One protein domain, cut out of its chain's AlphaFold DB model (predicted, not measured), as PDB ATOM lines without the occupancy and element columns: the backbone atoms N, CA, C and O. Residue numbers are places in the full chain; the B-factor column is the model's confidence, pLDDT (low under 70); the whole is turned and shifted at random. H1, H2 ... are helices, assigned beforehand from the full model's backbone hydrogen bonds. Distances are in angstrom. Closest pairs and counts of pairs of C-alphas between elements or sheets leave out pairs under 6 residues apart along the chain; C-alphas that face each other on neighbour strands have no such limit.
ATOM      1  N   PRO A 326     171.198 123.996 138.993       91.94
ATOM      2  CA  PRO A 326     170.439 123.279 137.965       91.94
ATOM      3  C   PRO A 326     169.047 122.849 138.448       91.94
ATOM      4  O   PRO A 326     168.082 122.859 137.689       91.94
ATOM      5  N   ALA A 327     168.945 122.502 139.733       91.00
ATOM      6  CA  ALA A 327     167.699 122.211 140.424       91.00
ATOM      7  C   ALA A 327     167.653 123.013 141.737       91.00
ATOM      8  O   ALA A 327     168.251 122.584 142.731       91.00
ATOM      9  N   PRO A 328     166.972 124.176 141.760       92.31
ATOM     10  CA  PRO A 328     166.825 124.974 142.971       92.31
ATOM     11  C   PRO A 328     166.154 124.179 144.103       92.31
ATOM     12  O   PRO A 328     165.299 123.322 143.843       92.31
ATOM     13  N   PRO A 329     166.495 124.454 145.374       92.50
ATOM     14  CA  PRO A 329     165.843 123.812 146.505       92.50
ATOM     15  C   PRO A 329     164.347 124.151 146.536       92.50
ATOM     16  O   PRO A 329     163.944 125.290 146.317       92.50
ATOM     17  N   ASN A 330     163.514 123.161 146.859       93.62
ATOM     18  CA  ASN A 330     162.072 123.355 146.998       93.62
ATOM     19  C   ASN A 330     161.776 124.143 148.298       93.62
ATOM     20  O   ASN A 330     161.916 123.567 149.385       93.62
ATOM     21  N   PRO A 331     161.333 125.415 148.236       95.12
ATOM     22  CA  PRO A 331     161.177 126.292 149.393       95.12
ATOM     23  C   PRO A 331     160.168 125.720 150.389       95.12
ATOM     24  O   PRO A 331     160.356 125.837 151.598       95.12
ATOM     25  N   HIS A 332     159.166 124.978 149.906       94.62
ATOM     26  CA  HIS A 332     158.158 124.305 150.726       94.62
ATOM     27  C   HIS A 332     158.736 123.303 151.732       94.62
ATOM     28  O   HIS A 332     158.123 123.061 152.773       94.62
ATOM     29  N   HIS A 333     159.908 122.723 151.451       93.88
ATOM     30  CA  HIS A 333     160.599 121.837 152.391       93.88
ATOM     31  C   HIS A 333     161.293 122.606 153.520       93.88
ATOM     32  O   HIS A 333     161.556 122.027 154.570       93.88
ATOM     33  N   HIS A 334     161.555 123.901 153.339       94.25
ATOM     34  CA  HIS A 334     162.333 124.726 154.264       94.25
ATOM     35  C   HIS A 334     161.485 125.729 155.055       94.25
ATOM     36  O   HIS A 334     161.955 126.219 156.076       94.25
ATOM     37  N   LEU A 335     160.227 125.974 154.664       94.56
ATOM     38  CA  LEU A 335     159.340 126.935 155.340       94.56
ATOM     39  C   LEU A 335     159.199 126.711 156.853       94.56
ATOM     40  O   LEU A 335     159.099 127.673 157.599       94.56
ATOM     41  N   HIS A 336     159.243 125.464 157.328       95.31
ATOM     42  CA  HIS A 336     159.146 125.143 158.758       95.31
ATOM     43  C   HIS A 336     160.308 125.687 159.610       95.31
ATOM     44  O   HIS A 336     160.212 125.671 160.832       95.31
ATOM     45  N   ARG A 337     161.415 126.112 158.981       95.50
ATOM     46  CA  ARG A 337     162.549 126.750 159.665       95.50
ATOM     47  C   ARG A 337     162.300 128.228 159.946       95.50
ATOM     48  O   ARG A 337     162.903 128.773 160.858       95.50
ATOM     49  N   TYR A 338     161.429 128.852 159.158       94.56
ATOM     50  CA  TYR A 338     161.158 130.287 159.215       94.56
ATOM     51  C   TYR A 338     159.770 130.591 159.785       94.56
ATOM     52  O   TYR A 338     159.572 131.636 160.388       94.56
ATOM     53  N   LEU A 339     158.820 129.667 159.631       96.06
ATOM     54  CA  LEU A 339     157.426 129.844 160.024       96.06
ATOM     55  C   LEU A 339     157.058 128.948 161.207       96.06
ATOM     56  O   LEU A 339     157.425 127.770 161.261       96.06
ATOM     57  N   THR A 340     156.247 129.477 162.119       96.38
ATOM     58  CA  THR A 340     155.582 128.689 163.163       96.38
ATOM     59  C   THR A 340     154.594 127.683 162.559       96.38
ATOM     60  O   THR A 340     154.181 127.776 161.400       96.38
ATOM     61  N   ARG A 341     154.143 126.706 163.361       96.44
ATOM     62  CA  ARG A 341     153.140 125.714 162.918       96.44
ATOM     63  C   ARG A 341     151.832 126.365 162.458       96.44
ATOM     64  O   ARG A 341     151.230 125.894 161.496       96.44
ATOM     65  N   TYR A 342     151.408 127.432 163.138       97.62
ATOM     66  CA  TYR A 342     150.183 128.165 162.822       97.62
ATOM     67  C   TYR A 342     150.307 128.926 161.496       97.62
ATOM     68  O   TYR A 342     149.462 128.783 160.616       97.62
ATOM     69  N   GLU A 343     151.400 129.661 161.308       97.50
ATOM     70  CA  GLU A 343     151.706 130.376 160.063       97.50
ATOM     71  C   GLU A 343     151.848 129.425 158.873       97.50
ATOM     72  O   GLU A 343     151.278 129.655 157.808       97.50
ATOM     73  N   LEU A 344     152.531 128.294 159.067       97.50
ATOM     74  CA  LEU A 344     152.674 127.274 158.034       97.50
ATOM     75  C   LEU A 344     151.318 126.682 157.624       97.50
ATOM     76  O   LEU A 344     151.103 126.390 156.445       97.50
ATOM     77  N   ALA A 345     150.394 126.510 158.573       96.94
ATOM     78  CA  ALA A 345     149.034 126.076 158.276       96.94
ATOM     79  C   ALA A 345     148.274 127.120 157.441       96.94
ATOM     80  O   ALA A 345     147.581 126.736 156.502       96.94
ATOM     81  N   GLN A 346     148.440 128.416 157.725       97.69
ATOM     82  CA  GLN A 346     147.862 129.489 156.906       97.69
ATOM     83  C   GLN A 346     148.423 129.475 155.479       97.69
ATOM     84  O   GLN A 346     147.655 129.451 154.520       97.69
ATOM     85  N   VAL A 347     149.748 129.391 155.327       97.38
ATOM     86  CA  VAL A 347     150.416 129.333 154.013       97.38
ATOM     87  C   VAL A 347     149.954 128.128 153.191       97.38
ATOM     88  O   VAL A 347     149.727 128.244 151.987       97.38
ATOM     89  N   ARG A 348     149.768 126.966 153.827       94.94
ATOM     90  CA  ARG A 348     149.326 125.729 153.159       94.94
ATOM     91  C   ARG A 348     147.865 125.742 152.707       94.94
ATOM     92  O   ARG A 348     147.508 124.893 151.894       94.94
ATOM     93  N   ARG A 349     147.034 126.659 153.217       96.56
ATOM     94  CA  ARG A 349     145.643 126.836 152.758       96.56
ATOM     95  C   ARG A 349     145.559 127.544 151.408       96.56
ATOM     96  O   ARG A 349     144.569 127.369 150.707       96.56
ATOM     97  N   LEU A 350     146.574 128.329 151.052       96.81
ATOM     98  CA  LEU A 350     146.620 129.040 149.778       96.81
ATOM     99  C   LEU A 350     147.064 128.108 148.637       96.81
ATOM    100  O   LEU A 350     147.826 127.160 148.885       96.81
ATOM    101  N   PRO A 351     146.618 128.351 147.387       95.62
ATOM    102  CA  PRO A 351     147.021 127.536 146.249       95.62
ATOM    103  C   PRO A 351     148.549 127.509 146.096       95.62
ATOM    104  O   PRO A 351     149.236 128.522 146.218       95.62
ATOM    105  N   ARG A 352     149.106 126.316 145.861       93.50
ATOM    106  CA  ARG A 352     150.561 126.107 145.834       93.50
ATOM    107  C   ARG A 352     151.212 126.940 144.721       93.50
ATOM    108  O   ARG A 352     150.811 126.827 143.566       93.50
ATOM    109  N   ASN A 353     152.250 127.694 145.077       94.69
ATOM    110  CA  ASN A 353     153.002 128.627 144.229       94.69
ATOM    111  C   ASN A 353     152.178 129.821 143.704       94.69
ATOM    112  O   ASN A 353     152.633 130.510 142.789       94.69
ATOM    113  N   SER A 354     150.982 130.077 144.247       95.94
ATOM    114  CA  SER A 354     150.217 131.270 143.873       95.94
ATOM    115  C   SER A 354     150.899 132.541 144.374       95.94
ATOM    116  O   SER A 354     151.702 132.501 145.312       95.94
ATOM    117  N   GLN A 355     150.582 133.674 143.748       97.12
ATOM    118  CA  GLN A 355     151.129 134.966 144.154       97.12
ATOM    119  C   GLN A 355     150.752 135.283 145.607       97.12
ATOM    120  O   GLN A 355     151.616 135.641 146.398       97.12
ATOM    121  N   GLU A 356     149.506 135.007 145.999       97.88
ATOM    122  CA  GLU A 356     149.016 135.222 147.363       97.88
ATOM    123  C   GLU A 356     149.776 134.367 148.385       97.88
ATOM    124  O   GLU A 356     150.053 134.820 149.497       97.88
ATOM    125  N   GLN A 357     150.137 133.129 148.022       97.69
ATOM    126  CA  GLN A 357     150.946 132.273 148.887       97.69
ATOM    127  C   GLN A 357     152.352 132.837 149.076       97.69
ATOM    128  O   GLN A 357     152.849 132.868 150.203       97.69
ATOM    129  N   VAL A 358     152.991 133.262 147.986       97.62
ATOM    130  CA  VAL A 358     154.343 133.828 148.020       97.62
ATOM    131  C   VAL A 358     154.359 135.131 148.816       97.62
ATOM    132  O   VAL A 358     155.198 135.281 149.700       97.62
ATOM    133  N   ASP A 359     153.394 136.020 148.593       97.88
ATOM    134  CA  ASP A 359     153.282 137.284 149.325       97.88
ATOM    135  C   ASP A 359     153.015 137.068 150.815       97.88
ATOM    136  O   ASP A 359     153.598 137.761 151.652       97.88
ATOM    137  N   LEU A 360     152.196 136.069 151.172       97.88
ATOM    138  CA  LEU A 360     152.002 135.687 152.568       97.88
ATOM    139  C   LEU A 360     153.307 135.189 153.198       97.88
ATOM    140  O   LEU A 360     153.631 135.601 154.308       97.88
ATOM    141  N   VAL A 361     154.060 134.325 152.508       97.81
ATOM    142  CA  VAL A 361     155.361 133.846 153.002       97.81
ATOM    143  C   VAL A 361     156.321 135.013 153.189       97.81
ATOM    144  O   VAL A 361     156.918 135.121 154.254       97.81
ATOM    145  N   ILE A 362     156.443 135.903 152.202       97.19
ATOM    146  CA  ILE A 362     157.322 137.074 152.289       97.19
ATOM    147  C   ILE A 362     156.918 137.937 153.478       97.19
ATOM    148  O   ILE A 362     157.767 138.255 154.292       97.19
ATOM    149  N   ARG A 363     155.629 138.244 153.650       97.12
ATOM    150  CA  ARG A 363     155.142 139.045 154.782       97.12
ATOM    151  C   ARG A 363     155.459 138.424 156.146       97.12
ATOM    152  O   ARG A 363     155.690 139.160 157.093       97.12
ATOM    153  N   LEU A 364     155.418 137.096 156.255       96.62
ATOM    154  CA  LEU A 364     155.693 136.386 157.507       96.62
ATOM    155  C   LEU A 364     157.195 136.240 157.794       96.62
ATOM    156  O   LEU A 364     157.582 136.162 158.953       96.62
ATOM    157  N   VAL A 365     158.029 136.170 156.752       95.81
ATOM    158  CA  VAL A 365     159.488 136.008 156.878       95.81
ATOM    159  C   VAL A 365     160.215 137.356 156.946       95.81
ATOM    160  O   VAL A 365     161.255 137.452 157.589       95.81
ATOM    161  N   ASP A 366     159.689 138.390 156.293       95.62
ATOM    162  CA  ASP A 366     160.283 139.726 156.197       95.62
ATOM    163  C   ASP A 366     159.868 140.631 157.369       95.62
ATOM    164  O   ASP A 366     159.189 141.647 157.201       95.62
ATOM    165  N   ASP A 367     160.293 140.243 158.570       90.94
ATOM    166  CA  ASP A 367     160.050 140.949 159.836       90.94
ATOM    167  C   ASP A 367     160.533 142.411 159.832       90.94
ATOM    168  O   ASP A 367     159.958 143.271 160.494       90.94
ATOM    169  N   LYS A 368     161.578 142.701 159.052       90.62
ATOM    170  CA  LYS A 368     162.213 144.024 158.936       90.62
ATOM    171  C   LYS A 368     161.673 144.875 157.791       90.62
ATOM    172  O   LYS A 368     162.154 145.995 157.611       90.62
ATOM    173  N   HIS A 369     160.725 144.368 157.000       94.62
ATOM    174  CA  HIS A 369     160.257 145.025 155.773       94.62
ATOM    175  C   HIS A 369     161.409 145.368 154.806       94.62
ATOM    176  O   HIS A 369     161.484 146.461 154.242       94.62
ATOM    177  N   ALA A 370     162.358 144.446 154.664       95.31
ATOM    178  CA  ALA A 370     163.546 144.566 153.836       95.31
ATOM    179  C   ALA A 370     163.322 144.109 152.382       95.31
ATOM    180  O   ALA A 370     164.124 144.452 151.510       95.31
ATOM    181  N   ALA A 371     162.271 143.334 152.093       95.50
ATOM    182  CA  ALA A 371     162.044 142.733 150.782       95.50
ATOM    183  C   ALA A 371     161.661 143.780 149.721       95.50
ATOM    184  O   ALA A 371     160.517 144.239 149.653       95.50
ATOM    185  N   THR A 372     162.624 144.104 148.852       96.62
ATOM    186  CA  THR A 372     162.433 144.920 147.643       96.62
ATOM    187  C   THR A 372     161.673 144.154 146.563       96.62
ATOM    188  O   THR A 372     161.585 142.926 146.607       96.62
ATOM    189  N   ASP A 373     161.174 144.858 145.548       97.31
ATOM    190  CA  ASP A 373     160.471 144.234 144.419       97.31
ATOM    191  C   ASP A 373     161.326 143.203 143.677       97.31
ATOM    192  O   ASP A 373     160.822 142.155 143.271       97.31
ATOM    193  N   ASP A 374     162.633 143.441 143.561       97.12
ATOM    194  CA  ASP A 374     163.554 142.476 142.960       97.12
ATOM    195  C   ASP A 374     163.695 141.211 143.811       97.12
ATOM    196  O   ASP A 374     163.611 140.105 143.278       97.12
ATOM    197  N   LEU A 375     163.818 141.344 145.139       96.81
ATOM    198  CA  LEU A 375     163.835 140.187 146.040       96.81
ATOM    199  C   LEU A 375     162.510 139.424 145.991       96.81
ATOM    200  O   LEU A 375     162.512 138.197 145.895       96.81
ATOM    201  N   ARG A 376     161.377 140.136 145.991       97.81
ATOM    202  CA  ARG A 376     160.038 139.544 145.842       97.81
ATOM    203  C   ARG A 376     159.935 138.753 144.540       97.81
ATOM    204  O   ARG A 376     159.480 137.607 144.552       97.81
ATOM    205  N   ARG A 377     160.440 139.311 143.433       97.88
ATOM    206  CA  ARG A 377     160.515 138.636 142.129       97.88
ATOM    207  C   ARG A 377     161.397 137.388 142.188       97.88
ATOM    208  O   ARG A 377     160.981 136.336 141.708       97.88
ATOM    209  N   SER A 378     162.572 137.456 142.812       97.62
ATOM    210  CA  SER A 378     163.461 136.299 142.988       97.62
ATOM    211  C   SER A 378     162.817 135.181 143.812       97.62
ATOM    212  O   SER A 378     162.910 134.013 143.430       97.62
ATOM    213  N   VAL A 379     162.113 135.517 144.899       97.25
ATOM    214  CA  VAL A 379     161.348 134.538 145.686       97.25
ATOM    215  C   VAL A 379     160.249 133.915 144.825       97.25
ATOM    216  O   VAL A 379     160.120 132.690 144.803       97.25
ATOM    217  N   LYS A 380     159.500 134.713 144.055       97.50
ATOM    218  CA  LYS A 380     158.463 134.192 143.151       97.50
ATOM    219  C   LYS A 380     159.030 133.198 142.136       97.50
ATOM    220  O   LYS A 380     158.495 132.098 142.008       97.50
ATOM    221  N   ILE A 381     160.149 133.533 141.489       97.00
ATOM    222  CA  ILE A 381     160.838 132.640 140.544       97.00
ATOM    223  C   ILE A 381     161.257 131.332 141.232       97.00
ATOM    224  O   ILE A 381     161.091 130.254 140.658       97.00
ATOM    225  N   LEU A 382     161.767 131.399 142.466       96.56
ATOM    226  CA  LEU A 382     162.149 130.208 143.229       96.56
ATOM    227  C   LEU A 382     160.942 129.286 143.485       96.56
ATOM    228  O   LEU A 382     161.027 128.074 143.266       96.56
ATOM    229  N   PHE A 383     159.806 129.848 143.904       96.06
ATOM    230  CA  PHE A 383     158.567 129.086 144.084       96.06
ATOM    231  C   PHE A 383     158.054 128.503 142.762       96.06
ATOM    232  O   PHE A 383     157.657 127.341 142.727       96.06
ATOM    233  N   ASP A 384     158.123 129.249 141.660       95.06
ATOM    234  CA  ASP A 384     157.661 128.782 140.348       95.06
ATOM    235  C   ASP A 384     158.488 127.625 139.788       95.06
ATOM    236  O   ASP A 384     157.929 126.702 139.195       95.06
ATOM    237  N   ARG A 385     159.804 127.622 140.034       93.31
ATOM    238  CA  ARG A 385     160.705 126.512 139.671       93.31
ATOM    239  C   ARG A 385     160.525 125.272 140.547       93.31
ATOM    240  O   ARG A 385     161.112 124.227 140.272       93.31
ATOM    241  N   SER A 386     159.726 125.366 141.606       88.00
ATOM    242  CA  SER A 386     159.534 124.264 142.539       88.00
ATOM    243  C   SER A 386     158.489 123.274 142.031       88.00
ATOM    244  O   SER A 386     157.406 123.690 141.611       88.00
ATOM    245  N   PRO A 387     158.745 121.955 142.131       81.44
ATOM    246  CA  PRO A 387     157.816 120.945 141.643       81.44
ATOM    247  C   PRO A 387     156.398 121.109 142.212       81.44
ATOM    248  O   PRO A 387     156.203 121.291 143.424       81.44
ATOM    249  N   ARG A 388     155.396 120.989 141.331       69.94
ATOM    250  CA  ARG A 388     153.959 121.094 141.646       69.94
ATOM    251  C   ARG A 388     153.348 119.799 142.211       69.94
ATOM    252  O   ARG A 388     152.138 119.617 142.126       69.94
ATOM    253  N   TYR A 389     154.146 118.896 142.786       67.19
ATOM    254  CA  TYR A 389     153.596 117.709 143.456       67.19
ATOM    255  C   TYR A 389     152.653 118.130 144.596       67.19
ATOM    256  O   TYR A 389     152.903 119.140 145.270       67.19
ATOM    257  N   ARG A 390     151.560 117.381 144.819       58.47
ATOM    258  CA  ARG A 390     150.673 117.642 145.963       58.47
ATOM    259  C   ARG A 390     151.476 117.480 147.250       58.47
ATOM    260  O   ARG A 390     152.350 116.626 147.347       58.47
ATOM    261  N   TRP A 391     151.134 118.258 148.276       56.06
ATOM    262  CA  TRP A 391     151.738 118.163 149.613       56.06
ATOM    263  C   TRP A 391     151.724 116.741 150.204       56.06
ATOM    264  O   TRP A 391     152.564 116.420 151.041       56.06
ATOM    265  N   GLN A 392     150.781 115.904 149.758       54.03
ATOM    266  CA  GLN A 392     150.615 114.505 150.159       54.03
ATOM    267  C   GLN A 392     151.569 113.535 149.431       54.03
ATOM    268  O   GLN A 392     151.840 112.461 149.957       54.03
ATOM    269  N   ASP A 393     152.156 113.943 148.302       52.38
ATOM    270  CA  ASP A 393     153.086 113.138 147.492       52.38
ATOM    271  C   ASP A 393     154.558 113.430 147.827       52.38
ATOM    272  O   ASP A 393     155.467 113.127 147.049       52.38
ATOM    273  N   GLY A 394     154.814 114.053 148.986       49.66
ATOM    274  CA  GLY A 394     156.166 114.323 149.464       49.66
ATOM    275  C   GLY A 394     157.019 113.050 149.394       49.66
ATOM    276  O   GLY A 394     156.522 111.965 149.707       49.66
ATOM    277  N   PRO A 395     158.290 113.139 148.970       48.44
ATOM    278  CA  PRO A 395     159.088 111.975 148.626       48.44
ATOM    279  C   PRO A 395     159.245 111.040 149.827       48.44
ATOM    280  O   PRO A 395     160.161 111.187 150.640       48.44
ATOM    281  N   GLN A 396     158.406 110.002 149.897       52.97
ATOM    282  CA  GLN A 396     158.586 108.890 150.832       52.97
ATOM    283  C   GLN A 396     160.000 108.293 150.699       52.97
ATOM    284  O   GLN A 396     160.511 107.686 151.638       52.97
ATOM    285  N   TRP A 397     160.675 108.501 149.560       54.78
ATOM    286  CA  TRP A 397     162.046 108.066 149.317       54.78
ATOM    287  C   TRP A 397     163.111 108.790 150.169       54.78
ATOM    288  O   TRP A 397     164.086 108.140 150.552       54.78
ATOM    289  N   LEU A 398     162.925 110.062 150.562       51.69
ATOM    290  CA  LEU A 398     163.856 110.755 151.475       51.69
ATOM    291  C   LEU A 398     163.752 110.204 152.910       51.69
ATOM    292  O   LEU A 398     164.771 109.984 153.565       51.69
ATOM    293  N   TYR A 399     162.539 109.862 153.358       53.84
ATOM    294  CA  TYR A 399     162.309 109.168 154.636       53.84
ATOM    295  C   TYR A 399     162.758 107.693 154.614       53.84
ATOM    296  O   TYR A 399     163.166 107.146 155.640       53.84
ATOM    297  N   ARG A 400     162.723 107.027 153.450       56.75
ATOM    298  CA  ARG A 400     163.232 105.652 153.289       56.75
ATOM    299  C   ARG A 400     164.763 105.597 153.298       56.75
ATOM    300  O   ARG A 400     165.305 104.689 153.925       56.75
ATOM    301  N   ARG A 401     165.465 106.563 152.690       52.72
ATOM    302  CA  ARG A 401     166.942 106.632 152.706       52.72
ATOM    303  C   ARG A 401     167.511 106.963 154.086       52.72
ATOM    304  O   ARG A 401     168.467 106.309 154.493       52.72
ATOM    305  N   SER A 402     166.903 107.880 154.843       54.88
ATOM    306  CA  SER A 402     167.338 108.161 156.223       54.88
ATOM    307  C   SER A 402     167.132 106.949 157.139       54.88
ATOM    308  O   SER A 402     168.045 106.567 157.866       54.88
ATOM    309  N   ARG A 403     165.993 106.248 157.033       61.22
ATOM    310  CA  ARG A 403     165.754 104.988 157.760       61.22
ATOM    311  C   ARG A 403     166.650 103.836 157.307       61.22
ATOM    312  O   ARG A 403     166.947 102.971 158.125       61.22
ATOM    313  N   ALA A 404     167.049 103.776 156.037       65.12
ATOM    314  CA  ALA A 404     167.997 102.775 155.547       65.12
ATOM    315  C   ALA A 404     169.420 103.055 156.053       65.12
ATOM    316  O   ALA A 404     170.098 102.134 156.494       65.12
ATOM    317  N   TRP A 405     169.838 104.323 156.078       63.69
ATOM    318  CA  TRP A 405     171.137 104.742 156.608       63.69
ATOM    319  C   TRP A 405     171.234 104.558 158.131       63.69
ATOM    320  O   TRP A 405     172.213 104.004 158.624       63.69
TER     321      TRP A 405
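This is residues 326 to 405 of the 413 residues of an uncharacterized protein of Devosia sp. Root635 (UniProt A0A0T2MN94). What does the model look like? The longest helix, H3, packs at a steep angle on H2, which sits between H3 and H1; H1 and H2 lie side by side as a helical hairpin, and these three helices form a small body. H4 sits on an arm, with residues 395 to 405 sticking out from that body. What is it made of? The printed part has 80 residues with four named helices, in the order H1, H2, H3, H4, and no named strand; its class is all helix. How compact is it? It is only just compact, close to loose, with a radius of gyration of the C-alphas of 13.8 A and spans of 43 by 31 by 23 A.

Where is the longest helix? H3 is residues 373 to 384, 16.2 A from first to last C-alpha, with C-alpha 373 at (160.471, 144.234, 144.419). Where are the two helices before it? H2 is residues 355 to 365, 15.3 A long, and H1 is residues 341 to 349, 12.7 A long, with C-alpha 341 at (153.140, 125.714, 162.918). Where is the last one? H4 is residues 396 to 405, 14.4 A long, and C-alpha 405 is at (171.137, 104.742, 156.608).

How does H3 stand to H2? They touch, and their closest C-alphas, those of Val 358 and Lys 380, are 6.4 A apart. They run opposite ways at a steep tilt of 64 degrees. How does H2 stand to H1? They touch as a helical hairpin, with the closest C-alphas, those of Val 347 and Gln 357, 5.9 A apart. They run opposite ways at a shallow tilt of 12 degrees. What stays apart? H1 and H3 are apart, and H4 is apart from H1, H2 and H3. How do the helix backbones read? In H1, H2, H3 and H4 every O i to N i+4 pair is within hydrogen-bond range.

How large is it? The two C-alphas farthest apart, those of Asp 373 and Ala 404, are 43.6 A apart. Without residues 395 to 405, which stand free, the body has 69 residues and spans 34 by 31 by 20 A. How do the links run? The printed part has no cut; the link from H1 to H2 is tight, that from H2 to H3 is short, and that from H3 to H4 is long, with 11 residues. Residues 326 to 340 hold no named element, and their C-alphas lie 3 to 18 A from the mean of all C-alphas. Where is confidence low? The mean pLDDT of the printed part is 86.8, but residues 388 to 405 are under 70, and the mean of H4 is 57.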